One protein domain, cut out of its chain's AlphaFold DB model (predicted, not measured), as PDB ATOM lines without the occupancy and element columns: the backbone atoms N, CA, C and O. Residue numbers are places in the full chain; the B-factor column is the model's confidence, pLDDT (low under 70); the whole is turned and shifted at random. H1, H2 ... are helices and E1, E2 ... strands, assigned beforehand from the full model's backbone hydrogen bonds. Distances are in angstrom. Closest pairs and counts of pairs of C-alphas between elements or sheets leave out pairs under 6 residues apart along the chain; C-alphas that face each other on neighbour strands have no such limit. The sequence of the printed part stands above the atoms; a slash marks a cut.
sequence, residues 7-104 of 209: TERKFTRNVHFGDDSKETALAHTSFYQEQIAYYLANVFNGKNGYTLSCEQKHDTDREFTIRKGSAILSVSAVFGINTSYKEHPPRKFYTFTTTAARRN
ATOM      1  N   THR A   7     124.107 129.054  90.566       59.84
ATOM      2  CA  THR A   7     123.448 128.226  91.575       59.84
ATOM      3  C   THR A   7     123.497 129.013  92.882       59.84
ATOM      4  O   THR A   7     124.520 129.013  93.567       59.84
ATOM      5  N   GLU A   8     122.435 129.764  93.173       62.38
ATOM      6  CA  GLU A   8     122.291 130.490  94.435       62.38
ATOM      7  C   GLU A   8     121.530 129.618  95.440       62.38
ATOM      8  O   GLU A   8     120.402 129.187  95.189       62.38
ATOM      9  N   ARG A   9     122.139 129.349  96.596       64.38
ATOM     10  CA  ARG A   9     121.450 128.762  97.749       64.38
ATOM     11  C   ARG A   9     121.475 129.743  98.897       64.38
ATOM     12  O   ARG A   9     122.519 130.295  99.230       64.38
ATOM     13  N   LYS A  10     120.316 129.920  99.521       71.00
ATOM     14  CA  LYS A  10     120.121 130.862 100.613       71.00
ATOM     15  C   LYS A  10     119.549 130.143 101.820       71.00
ATOM     16  O   LYS A  10     118.553 129.433 101.704       71.00
ATOM     17  N   PHE A  11     120.160 130.353 102.976       70.06
ATOM     18  CA  PHE A  11     119.623 129.921 104.256       70.06
ATOM     19  C   PHE A  11     119.525 131.132 105.178       70.06
ATOM     20  O   PHE A  11     120.359 132.035 105.150       70.06
ATOM     21  N   THR A  12     118.446 131.210 105.952       73.94
ATOM     22  CA  THR A  12     118.175 132.369 106.803       73.94
ATOM     23  C   THR A  12     117.773 131.905 108.187       73.94
ATOM     24  O   THR A  12     116.865 131.089 108.339       73.94
ATOM     25  N   ARG A  13     118.435 132.453 109.206       70.19
ATOM     26  CA  ARG A  13     118.175 132.163 110.614       70.19
ATOM     27  C   ARG A  13     117.987 133.458 111.383       70.19
ATOM     28  O   ARG A  13     118.762 134.396 111.233       70.19
ATOM     29  N   ASN A  14     116.966 133.484 112.231       75.62
ATOM     30  CA  ASN A  14     116.664 134.622 113.089       75.62
ATOM     31  C   ASN A  14     116.979 134.272 114.543       75.62
ATOM     32  O   ASN A  14     116.526 133.242 115.046       75.62
ATOM     33  N   VAL A  15     117.726 135.139 115.219       73.75
ATOM     34  CA  VAL A  15     117.909 135.117 116.672       73.75
ATOM     35  C   VAL A  15     117.014 136.196 117.265       73.75
ATOM     36  O   VAL A  15     117.068 137.349 116.847       73.75
ATOM     37  N   HIS A  16     116.155 135.822 118.207       78.38
ATOM     38  CA  HIS A  16     115.236 136.746 118.867       78.38
ATOM     39  C   HIS A  16     115.765 137.105 120.253       78.38
ATOM     40  O   HIS A  16     116.087 136.211 121.029       78.38
ATOM     41  N   PHE A  17     115.789 138.398 120.578       73.06
ATOM     42  CA  PHE A  17     116.306 138.899 121.859       73.06
ATOM     43  C   PHE A  17     115.220 139.147 122.917       73.06
ATOM     44  O   PHE A  17     115.487 139.758 123.942       73.06
ATOM     45  N   GLY A  18     113.988 138.679 122.681       72.50
ATOM     46  CA  GLY A  18     112.896 138.749 123.661       72.50
ATOM     47  C   GLY A  18     112.713 140.144 124.272       72.50
ATOM     48  O   GLY A  18     112.473 141.108 123.541       72.50
ATOM     49  N   ASP A  19     112.848 140.208 125.600       73.31
ATOM     50  CA  ASP A  19     112.660 141.406 126.430       73.31
ATOM     51  C   ASP A  19     113.937 142.253 126.607       73.31
ATOM     52  O   ASP A  19     113.905 143.265 127.313       73.31
ATOM     53  N   ASP A  20     115.059 141.882 125.976       75.88
ATOM     54  CA  ASP A  20     116.319 142.624 126.082       75.88
ATOM     55  C   ASP A  20     116.124 144.103 125.723       75.88
ATOM     56  O   ASP A  20     115.379 144.456 124.800       75.88
ATOM     57  N   SER A  21     116.850 144.998 126.405       78.12
ATOM     58  CA  SER A  21     116.929 146.413 126.018       78.12
ATOM     59  C   SER A  21     117.535 146.565 124.613       78.12
ATOM     60  O   SER A  21     118.093 145.622 124.051       78.12
ATOM     61  N   LYS A  22     117.375 147.731 123.970       77.25
ATOM     62  CA  LYS A  22     117.936 147.926 122.618       77.25
ATOM     63  C   LYS A  22     119.460 147.808 122.676       77.25
ATOM     64  O   LYS A  22     120.058 147.156 121.833       77.25
ATOM     65  N   GLU A  23     120.054 148.395 123.699       80.06
ATOM     66  CA  GLU A  23     121.485 148.436 123.958       80.06
ATOM     67  C   GLU A  23     122.033 147.025 124.221       80.06
ATOM     68  O   GLU A  23     123.046 146.641 123.644       80.06
ATOM     69  N   THR A  24     121.316 146.218 125.010       78.75
ATOM     70  CA  THR A  24     121.670 144.815 125.284       78.75
ATOM     71  C   THR A  24     121.577 143.952 124.025       78.75
ATOM     72  O   THR A  24     122.512 143.219 123.712       78.75
ATOM     73  N   ALA A  25     120.499 144.092 123.246       74.44
ATOM     74  CA  ALA A  25     120.329 143.363 121.990       74.44
ATOM     75  C   ALA A  25     121.419 143.717 120.959       74.44
ATOM     76  O   ALA A  25     121.893 142.847 120.226       74.44
ATOM     77  N   LEU A  26     121.855 144.981 120.926       77.19
ATOM     78  CA  LEU A  26     122.971 145.428 120.091       77.19
ATOM     79  C   LEU A  26     124.319 144.879 120.574       77.19
ATOM     80  O   LEU A  26     125.125 144.453 119.753       77.19
ATOM     81  N   ALA A  27     124.559 144.820 121.885       78.62
ATOM     82  CA  ALA A  27     125.771 144.207 122.429       78.62
ATOM     83  C   ALA A  27     125.853 142.705 122.094       78.62
ATOM     84  O   ALA A  27     126.891 142.229 121.634       78.62
ATOM     85  N   HIS A  28     124.743 141.970 122.241       75.00
ATOM     86  CA  HIS A  28     124.650 140.564 121.830       75.00
ATOM     87  C   HIS A  28     124.886 140.398 120.324       75.00
ATOM     88  O   HIS A  28     125.607 139.499 119.895       75.00
ATOM     89  N   THR A  29     124.325 141.298 119.518       74.62
ATOM     90  CA  THR A  29     124.520 141.342 118.066       74.62
ATOM     91  C   THR A  29     125.998 141.484 117.690       74.62
ATOM     92  O   THR A  29     126.506 140.675 116.909       74.62
ATOM     93  N   SER A  30     126.710 142.449 118.279       79.38
ATOM     94  CA  SER A  30     128.147 142.648 118.048       79.38
ATOM     95  C   SER A  30     128.970 141.426 118.456       79.38
ATOM     96  O   SER A  30     129.844 141.001 117.704       79.38
ATOM     97  N   PHE A  31     128.642 140.796 119.590       81.81
ATOM     98  CA  PHE A  31     129.290 139.555 120.015       81.81
ATOM     99  C   PHE A  31     129.128 138.439 118.971       81.81
ATOM    100  O   PHE A  31     130.113 137.812 118.582       81.81
ATOM    101  N   TYR A  32     127.916 138.216 118.449       75.56
ATOM    102  CA  TYR A  32     127.702 137.210 117.402       75.56
ATOM    103  C   TYR A  32     128.466 137.526 116.112       75.56
ATOM    104  O   TYR A  32     128.995 136.610 115.485       75.56
ATOM    105  N   GLN A  33     128.560 138.799 115.716       78.00
ATOM    106  CA  GLN A  33     129.367 139.200 114.560       78.00
ATOM    107  C   GLN A  33     130.851 138.875 114.752       78.00
ATOM    108  O   GLN A  33     131.496 138.401 113.818       78.00
ATOM    109  N   GLU A  34     131.396 139.119 115.943       81.50
ATOM    110  CA  GLU A  34     132.788 138.801 116.273       81.50
ATOM    111  C   GLU A  34     133.040 137.294 116.286       81.50
ATOM    112  O   GLU A  34     134.037 136.842 115.724       81.50
ATOM    113  N   GLN A  35     132.116 136.505 116.845       78.75
ATOM    114  CA  GLN A  35     132.204 135.043 116.801       78.75
ATOM    115  C   GLN A  35     132.184 134.535 115.359       78.75
ATOM    116  O   GLN A  35     133.051 133.759 114.974       78.75
ATOM    117  N   ILE A  36     131.263 135.021 114.524       79.44
ATOM    118  CA  ILE A  36     131.224 134.662 113.101       79.44
ATOM    119  C   ILE A  36     132.550 135.015 112.428       79.44
ATOM    120  O   ILE A  36     133.145 134.156 111.787       79.44
ATOM    121  N   ALA A  37     133.064 136.230 112.621       79.06
ATOM    122  CA  ALA A  37     134.346 136.634 112.051       79.06
ATOM    123  C   ALA A  37     135.489 135.694 112.472       79.06
ATOM    124  O   ALA A  37     136.259 135.241 111.625       79.06
ATOM    125  N   TYR A  38     135.571 135.368 113.764       79.75
ATOM    126  CA  TYR A  38     136.590 134.487 114.327       79.75
ATOM    127  C   TYR A  38     136.500 133.059 113.778       79.75
ATOM    128  O   TYR A  38     137.506 132.493 113.352       79.75
ATOM    129  N   TYR A  39     135.300 132.478 113.736       77.50
ATOM    130  CA  TYR A  39     135.089 131.129 113.217       77.50
ATOM    131  C   TYR A  39     135.334 131.054 111.708       77.50
ATOM    132  O   TYR A  39     136.026 130.143 111.258       77.50
ATOM    133  N   LEU A  40     134.845 132.020 110.923       78.69
ATOM    134  CA  LEU A  40     135.107 132.058 109.481       78.69
ATOM    135  C   LEU A  40     136.604 132.225 109.201       78.69
ATOM    136  O   LEU A  40     137.139 131.553 108.319       78.69
ATOM    137  N   ALA A  41     137.301 133.057 109.977       77.81
ATOM    138  CA  ALA A  41     138.748 133.164 109.886       77.81
ATOM    139  C   ALA A  41     139.426 131.827 110.231       77.81
ATOM    140  O   ALA A  41     140.199 131.320 109.436       77.81
ATOM    141  N   ASN A  42     139.103 131.177 111.341       78.75
ATOM    142  CA  ASN A  42     139.791 129.933 111.708       78.75
ATOM    143  C   ASN A  42     139.499 128.750 110.777       78.75
ATOM    144  O   ASN A  42     140.364 127.899 110.577       78.75
ATOM    145  N   VAL A  43     138.292 128.673 110.215       74.56
ATOM    146  CA  VAL A  43     137.893 127.563 109.337       74.56
ATOM    147  C   VAL A  43     138.417 127.757 107.911       74.56
ATOM    148  O   VAL A  43     138.818 126.782 107.270       74.56
ATOM    149  N   PHE A  44     138.429 129.000 107.411       72.81
ATOM    150  CA  PHE A  44     138.735 129.297 106.007       72.81
ATOM    151  C   PHE A  44     140.037 130.090 105.803       72.81
ATOM    152  O   PHE A  44     140.726 129.860 104.809       72.81
ATOM    153  N   ASN A  45     140.425 130.972 106.729       65.56
ATOM    154  CA  ASN A  45     141.671 131.749 106.672       65.56
ATOM    155  C   ASN A  45     142.858 130.870 107.113       65.56
ATOM    156  O   ASN A  45     143.315 130.901 108.252       65.56
ATOM    157  N   GLY A  46     143.314 130.022 106.192       58.19
ATOM    158  CA  GLY A  46     144.364 129.021 106.417       58.19
ATOM    159  C   GLY A  46     144.275 127.830 105.461       58.19
ATOM    160  O   GLY A  46     145.263 127.130 105.246       58.19
ATOM    161  N   LYS A  47     143.114 127.627 104.824       65.56
ATOM    162  CA  LYS A  47     142.959 126.703 103.698       65.56
ATOM    163  C   LYS A  47     143.397 127.399 102.403       65.56
ATOM    164  O   LYS A  47     142.990 128.528 102.130       65.56
ATOM    165  N   ASN A  48     144.219 126.730 101.591       61.50
ATOM    166  CA  ASN A  48     144.700 127.280 100.321       61.50
ATOM    167  C   ASN A  48     143.526 127.680  99.408       61.50
ATOM    168  O   ASN A  48     142.653 126.862  99.120       61.50
ATOM    169  N   GLY A  49     143.538 128.925  98.925       65.56
ATOM    170  CA  GLY A  49     142.615 129.409  97.895       65.56
ATOM    171  C   GLY A  49     141.378 130.170  98.381       65.56
ATOM    172  O   GLY A  49     140.623 130.628  97.527       65.56
ATOM    173  N   TYR A  50     141.173 130.357  99.694       70.81
ATOM    174  CA  TYR A  50     140.088 131.208 100.210       70.81
ATOM    175  C   TYR A  50     140.566 132.635 100.494       70.81
ATOM    176  O   TYR A  50     141.648 132.859 101.027       70.81
ATOM    177  N   THR A  51     139.725 133.611 100.167       75.88
ATOM    178  CA  THR A  51     139.862 135.016 100.559       75.88
ATOM    179  C   THR A  51     138.652 135.398 101.398       75.88
ATOM    180  O   THR A  51     137.522 135.299 100.924       75.88
ATOM    181  N   LEU A  52     138.886 135.826 102.637       80.62
ATOM    182  CA  LEU A  52     137.850 136.353 103.520       80.62
ATOM    183  C   LEU A  52     137.857 137.882 103.454       80.62
ATOM    184  O   LEU A  52     138.904 138.516 103.557       80.62
ATOM    185  N   SER A  53     136.679 138.473 103.314       83.75
ATOM    186  CA  SER A  53     136.457 139.915 103.390       83.75
ATOM    187  C   SER A  53     135.250 140.204 104.275       83.75
ATOM    188  O   SER A  53     134.362 139.366 104.424       83.75
ATOM    189  N   CYS A  54     135.239 141.375 104.897       84.44
ATOM    190  CA  CYS A  54     134.141 141.845 105.728       84.44
ATOM    191  C   CYS A  54     133.811 143.270 105.297       84.44
ATOM    192  O   CYS A  54     134.697 144.126 105.279       84.44
ATOM    193  N   GLU A  55     132.556 143.506 104.936       85.31
ATOM    194  CA  GLU A  55     132.035 144.823 104.599       85.31
ATOM    195  C   GLU A  55     131.025 145.253 105.663       85.31
ATOM    196  O   GLU A  55     130.114 144.506 106.025       85.31
ATOM    197  N   GLN A  56     131.178 146.473 106.171       82.50
ATOM    198  CA  GLN A  56     130.204 147.079 107.069       82.50
ATOM    199  C   GLN A  56     129.180 147.856 106.235       82.50
ATOM    200  O   GLN A  56     129.527 148.864 105.622       82.50
ATOM    201  N   LYS A  57     127.927 147.387 106.201       77.69
ATOM    202  CA  LYS A  57     126.838 148.036 105.447       77.69
ATOM    203  C   LYS A  57     126.203 149.171 106.249       77.69
ATOM    204  O   LYS A  57     125.954 150.246 105.711       77.69
ATOM    205  N   HIS A  58     125.987 148.938 107.543       74.50
ATOM    206  CA  HIS A  58     125.473 149.910 108.510       74.50
ATOM    207  C   HIS A  58     126.164 149.730 109.868       74.50
ATOM    208  O   HIS A  58     126.923 148.781 110.063       74.50
ATOM    209  N   ASP A  59     125.895 150.623 110.825       68.44
ATOM    210  CA  ASP A  59     126.492 150.592 112.174       68.44
ATOM    211  C   ASP A  59     126.386 149.216 112.847       68.44
ATOM    212  O   ASP A  59     127.288 148.807 113.576       68.44
ATOM    213  N   THR A  60     125.310 148.480 112.557       69.31
ATOM    214  CA  THR A  60     124.989 147.178 113.154       69.31
ATOM    215  C   THR A  60     124.958 146.033 112.155       69.31
ATOM    216  O   THR A  60     124.717 144.903 112.569       69.31
ATOM    217  N   ASP A  61     125.200 146.295 110.870       77.62
ATOM    218  CA  ASP A  61     125.021 145.305 109.810       77.62
ATOM    219  C   ASP A  61     126.354 145.031 109.122       77.62
ATOM    220  O   ASP A  61     127.038 145.945 108.644       77.62
ATOM    221  N   ARG A  62     126.722 143.752 109.060       79.75
ATOM    222  CA  ARG A  62     127.973 143.296 108.452       79.75
ATOM    223  C   ARG A  62     127.709 142.184 107.457       79.75
ATOM    224  O   ARG A  62     126.875 141.310 107.691       79.75
ATOM    225  N   GLU A  63     128.470 142.206 106.378       84.31
ATOM    226  CA  GLU A  63     128.495 141.159 105.373       84.31
ATOM    227  C   GLU A  63     129.892 140.540 105.331       84.31
ATOM    228  O   GLU A  63     130.876 141.188 104.973       84.31
ATOM    229  N   PHE A  64     129.981 139.271 105.715       83.31
ATOM    230  CA  PHE A  64     131.205 138.488 105.600       83.31
ATOM    231  C   PHE A  64     131.169 137.734 104.282       83.31
ATOM    232  O   PHE A  64     130.234 136.981 104.044       83.31
ATOM    233  N   THR A  65     132.182 137.907 103.441       81.56
ATOM    234  CA  THR A  65     132.282 137.230 102.146       81.56
ATOM    235  C   THR A  65     133.537 136.370 102.102       81.56
ATOM    236  O   THR A  65     134.655 136.880 102.179       81.56
ATOM    237  N   ILE A  66     133.343 135.066 101.939       78.50
ATOM    238  CA  ILE A  66     134.370 134.066 101.662       78.50
ATOM    239  C   ILE A  66     134.355 133.780 100.162       78.50
ATOM    240  O   ILE A  66     133.333 133.400  99.595       78.50
ATOM    241  N   ARG A  67     135.499 133.943  99.504       72.75
ATOM    242  CA  ARG A  67     135.663 133.660  98.078       72.75
ATOM    243  C   ARG A  67     136.713 132.586  97.866       72.75
ATOM    244  O   ARG A  67     137.809 132.710  98.400       72.75
ATOM    245  N   LYS A  68     136.423 131.602  97.018       70.75
ATOM    246  CA  LYS A  68     137.411 130.656  96.484       70.75
ATOM    247  C   LYS A  68     137.251 130.559  94.979       70.75
ATOM    248  O   LYS A  68     136.298 129.967  94.478       70.75
ATOM    249  N   GLY A  69     138.162 131.216  94.259       68.00
ATOM    250  CA  GLY A  69     138.027 131.429  92.820       68.00
ATOM    251  C   GLY A  69     136.678 132.068  92.476       68.00
ATOM    252  O   GLY A  69     136.425 133.228  92.806       68.00
ATOM    253  N   SER A  70     135.820 131.275  91.840       58.16
ATOM    254  CA  SER A  70     134.523 131.668  91.288       58.16
ATOM    255  C   SER A  70     133.332 131.373  92.227       58.16
ATOM    256  O   SER A  70     132.206 131.815  91.984       58.16
ATOM    257  N   ALA A  71     133.580 130.666  93.336       63.22
ATOM    258  CA  ALA A  71     132.615 130.429  94.403       63.22
ATOM    259  C   ALA A  71     132.635 131.574  95.425       63.22
ATOM    260  O   ALA A  71     133.701 131.989  95.893       63.22
ATOM    261  N   ILE A  72     131.450 132.070  95.772       69.31
ATOM    262  CA  ILE A  72     131.219 133.109  96.771       69.31
ATOM    263  C   ILE A  72     130.273 132.542  97.826       69.31
ATOM    264  O   ILE A  72     129.194 132.045  97.523       69.31
ATOM    265  N   LEU A  73     130.687 132.635  99.077       71.69
ATOM    266  CA  LEU A  73     129.919 132.283 100.255       71.69
ATOM    267  C   LEU A  73     129.802 133.555 101.090       71.69
ATOM    268  O   LEU A  73     130.814 134.048 101.580       71.69
ATOM    269  N   SER A  74     128.607 134.117 101.234       76.00
ATOM    270  CA  SER A  74     128.385 135.300 102.061       76.00
ATOM    271  C   SER A  74     127.523 134.999 103.281       76.00
ATOM    272  O   SER A  74     126.674 134.106 103.274       76.00
ATOM    273  N   VAL A  75     127.767 135.742 104.355       76.88
ATOM    274  CA  VAL A  75     126.973 135.769 105.580       76.88
ATOM    275  C   VAL A  75     126.618 137.225 105.843       76.88
ATOM    276  O   VAL A  75     127.450 138.001 106.308       76.88
ATOM    277  N   SER A  76     125.382 137.598 105.530       79.31
ATOM    278  CA  SER A  76     124.826 138.910 105.850       79.31
ATOM    279  C   SER A  76     124.143 138.844 107.206       79.31
ATOM    280  O   SER A  76     123.259 138.014 107.418       79.31
ATOM    281  N   ALA A  77     124.523 139.734 108.108       72.81
ATOM    282  CA  ALA A  77     123.972 139.820 109.446       72.81
ATOM    283  C   ALA A  77     123.306 141.195 109.625       72.81
ATOM    284  O   ALA A  77     123.969 142.219 109.465       72.81
ATOM    285  N   VAL A  78     121.992 141.204 109.872       76.38
ATOM    286  CA  VAL A  78     121.134 142.402 109.845       76.38
ATOM    287  C   VAL A  78     120.319 142.513 111.129       76.38
ATOM    288  O   VAL A  78     119.627 141.564 111.514       76.38
ATOM    289  N   PHE A  79     120.354 143.682 111.772       74.56
ATOM    290  CA  PHE A  79     119.551 143.969 112.961       74.56
ATOM    291  C   PHE A  79     118.204 144.597 112.614       74.56
ATOM    292  O   PHE A  79     118.119 145.648 111.985       74.56
ATOM    293  N   GLY A  80     117.130 143.954 113.070       71.44
ATOM    294  CA  GLY A  80     115.762 144.389 112.840       71.44
ATOM    295  C   GLY A  80     114.974 144.562 114.135       71.44
ATOM    296  O   GLY A  80     115.132 143.827 115.111       71.44
ATOM    297  N   ILE A  81     114.059 145.529 114.129       68.44
ATOM    298  CA  ILE A  81     113.032 145.678 115.162       68.44
ATOM    299  C   ILE A  81     111.682 145.521 114.474       68.44
ATOM    300  O   ILE A  81     111.295 146.363 113.666       68.44
ATOM    301  N   ASN A  82     110.962 144.442 114.784       63.97
ATOM    302  CA  ASN A  82     109.626 144.247 114.242       63.97
ATOM    303  C   ASN A  82     108.610 145.017 115.096       63.97
ATOM    304  O   ASN A  82     108.340 144.637 116.237       63.97
ATOM    305  N   THR A  83     108.042 146.083 114.536       59.22
ATOM    306  CA  THR A  83     107.008 146.923 115.163       59.22
ATOM    307  C   THR A  83     105.591 146.605 114.671       59.22
ATOM    308  O   THR A  83     104.641 147.265 115.087       59.22
ATOM    309  N   SER A  84     105.409 145.609 113.793       53.47
ATOM    310  CA  SER A  84     104.143 145.397 113.076       53.47
ATOM    311  C   SER A  84     103.025 144.769 113.915       53.47
ATOM    312  O   SER A  84     101.871 144.779 113.488       53.47
ATOM    313  N   TYR A  85     103.324 144.235 115.101       51.47
ATOM    314  CA  TYR A  85     102.320 143.655 115.994       51.47
ATOM    315  C   TYR A  85     101.864 144.690 117.021       51.47
ATOM    316  O   TYR A  85     102.519 144.892 118.034       51.47
ATOM    317  N   LYS A  86     100.710 145.326 116.782       50.47
ATOM    318  CA  LYS A  86     100.107 146.302 117.715       50.47
ATOM    319  C   LYS A  86      99.796 145.725 119.108       50.47
ATOM    320  O   LYS A  86      99.632 146.494 120.046       50.47
ATOM    321  N   GLU A  87      99.715 144.400 119.237       53.28
ATOM    322  CA  GLU A  87      99.323 143.688 120.466       53.28
ATOM    323  C   GLU A  87     100.506 143.057 121.226       53.28
ATOM    324  O   GLU A  87     100.320 142.487 122.301       53.28
ATOM    325  N   HIS A  88     101.734 143.165 120.707       54.22
ATOM    326  CA  HIS A  88     102.929 142.612 121.346       54.22
ATOM    327  C   HIS A  88     104.051 143.652 121.426       54.22
ATOM    328  O   HIS A  88     104.177 144.480 120.524       54.22
ATOM    329  N   PRO A  89     104.897 143.614 122.474       57.66
ATOM    330  CA  PRO A  89     106.081 144.460 122.519       57.66
ATOM    331  C   PRO A  89     106.949 144.214 121.269       57.66
ATOM    332  O   PRO A  89     107.047 143.069 120.808       57.66
ATOM    333  N   PRO A  90     107.548 145.272 120.689       59.62
ATOM    334  CA  PRO A  90     108.323 145.163 119.461       59.62
ATOM    335  C   PRO A  90     109.449 144.143 119.628       59.62
ATOM    336  O   PRO A  90     110.312 144.282 120.497       59.62
ATOM    337  N   ARG A  91     109.440 143.106 118.785       63.22
ATOM    338  CA  ARG A  91     110.409 142.009 118.867       63.22
ATOM    339  C   ARG A  91     111.690 142.418 118.158       63.22
ATOM    340  O   ARG A  91     111.679 142.668 116.953       63.22
ATOM    341  N   LYS A  92     112.789 142.465 118.905       72.31
ATOM    342  CA  LYS A  92     114.137 142.691 118.374       72.31
ATOM    343  C   LYS A  92     114.675 141.363 117.872       72.31
ATOM    344  O   LYS A  92     114.596 140.349 118.573       72.31
ATOM    345  N   PHE A  93     115.168 141.359 116.648       68.19
ATOM    346  CA  PHE A  93     115.689 140.162 116.022       68.19
ATOM    347  C   PHE A  93     116.955 140.481 115.248       68.19
ATOM    348  O   PHE A  93     117.159 141.591 114.759       68.19
ATOM    349  N   TYR A  94     117.798 139.472 115.141       67.12
ATOM    350  CA  TYR A  94     119.004 139.519 114.351       67.12
ATOM    351  C   TYR A  94     118.928 138.430 113.295       67.12
ATOM    352  O   TYR A  94     118.796 137.246 113.618       67.12
ATOM    353  N   THR A  95     118.913 138.848 112.035       71.19
ATOM    354  CA  THR A  95     118.761 137.963 110.885       71.19
ATOM    355  C   THR A  95     120.119 137.688 110.283       71.19
ATOM    356  O   THR A  95     120.806 138.597 109.825       71.19
ATOM    357  N   PHE A  96     120.462 136.412 110.221       64.88
ATOM    358  CA  PHE A  96     121.611 135.917 109.494       64.88
ATOM    359  C   PHE A  96     121.132 135.277 108.217       64.88
ATOM    360  O   PHE A  96     120.284 134.389 108.229       64.88
ATOM    361  N   THR A  97     121.694 135.726 107.116       70.19
ATOM    362  CA  THR A  97     121.435 135.187 105.799       70.19
ATOM    363  C   THR A  97     122.744 134.664 105.258       70.19
ATOM    364  O   THR A  97     123.644 135.449 104.972       70.19
ATOM    365  N   THR A  98     122.853 133.352 105.119       64.94
ATOM    366  CA  THR A  98     123.930 132.762 104.339       64.94
ATOM    367  C   THR A  98     123.517 132.648 102.894       64.94
ATOM    368  O   THR A  98     122.365 132.341 102.578       64.94
ATOM    369  N   THR A  99     124.450 132.912 101.996       68.88
ATOM    370  CA  THR A  99     124.244 132.768 100.560       68.88
ATOM    371  C   THR A  99     125.468 132.109  99.944       68.88
ATOM    372  O   THR A  99     126.572 132.629 100.048       68.88
ATOM    373  N   ALA A 100     125.287 130.947  99.327       62.56
ATOM    374  CA  ALA A 100     126.260 130.367  98.414       62.56
ATOM    375  C   ALA A 100     125.858 130.790  97.016       62.56
ATOM    376  O   ALA A 100     124.786 130.420  96.550       62.56
ATOM    377  N   ALA A 101     126.724 131.533  96.349       63.81
ATOM    378  CA  ALA A 101     126.600 131.858  94.946       63.81
ATOM    379  C   ALA A 101     127.864 131.384  94.232       63.81
ATOM    380  O   ALA A 101     128.970 131.859  94.493       63.81
ATOM    381  N   ARG A 102     127.716 130.454  93.292       62.38
ATOM    382  CA  ARG A 102     128.800 130.118  92.370       62.38
ATOM    383  C   ARG A 102     128.637 130.945  91.106       62.38
ATOM    384  O   ARG A 102     127.710 130.709  90.341       62.38
ATOM    385  N   ARG A 103     129.554 131.877  90.854       56.66
ATOM    386  CA  ARG A 103     129.621 132.585  89.573       56.66
ATOM    387  C   ARG A 103     130.612 131.861  88.685       56.66
ATOM    388  O   ARG A 103     131.787 132.185  88.711       56.66
ATOM    389  N   ASN A 104     130.181 130.860  87.928       59.59
ATOM    390  CA  ASN A 104     131.127 130.047  87.170       59.59
ATOM    391  C   ASN A 104     131.709 130.851  85.989       59.59
ATOM    392  O   ASN A 104     131.070 130.973  84.951       59.59
TER     393      ASN A 104
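What this domain is: This is residues 7 to 104 of the 209 residues of an uncharacterized protein of Rariglobus hedericola (UniProt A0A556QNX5). A twisted antiparallel sheet of five strands, in the order E1 E5 E4 E3 E2, has one long helix, H1, packed along one face: two layers. The 98 printed residues, of mixed class, run E1 H1 E2 E3 E4 E5. The whole is elongated, 50 by 26 by 19 A, and only just loose, close to compact, with a radius of gyration of the C-alphas of 15.4 A.

Where its parts are: E1, residues 7 to 16, begins at C-alpha 7 (123.448, 128.226, 91.575). E5, residues 91 to 103, spans 36.3 A and ends at C-alpha 103 (129.621, 132.585, 89.573). E4 is residues 71 to 82, 33.4 A; E3 61 to 68; E2 50 to 58. H1, residues 22 to 44, spans 32.5 A.

How they stand to each other: E2 E3 E4 E5 form a meander, successive antiparallel hairpins. Within hydrogen-bond range are N 9 and O 100 for E1 and E5, 2.9 A, and N 72 and O 101 for E4 and E5, 2.8 A. H1, its O i to N i+4 pairs all within range, is on the sheet at a height of 8.9 A, along E4 at 7 degrees on the local plane; its closest C-alphas to E5 are Thr 29 and Tyr 94, 6.9 A.

The domain as a whole: The farthest C-alphas, Asn 48 and Glu 87, are 52.3 A apart. The printed part has no cut and no long link. Mean pLDDT of the printed part is 71.5; residues 81 to 91 are among those under 70.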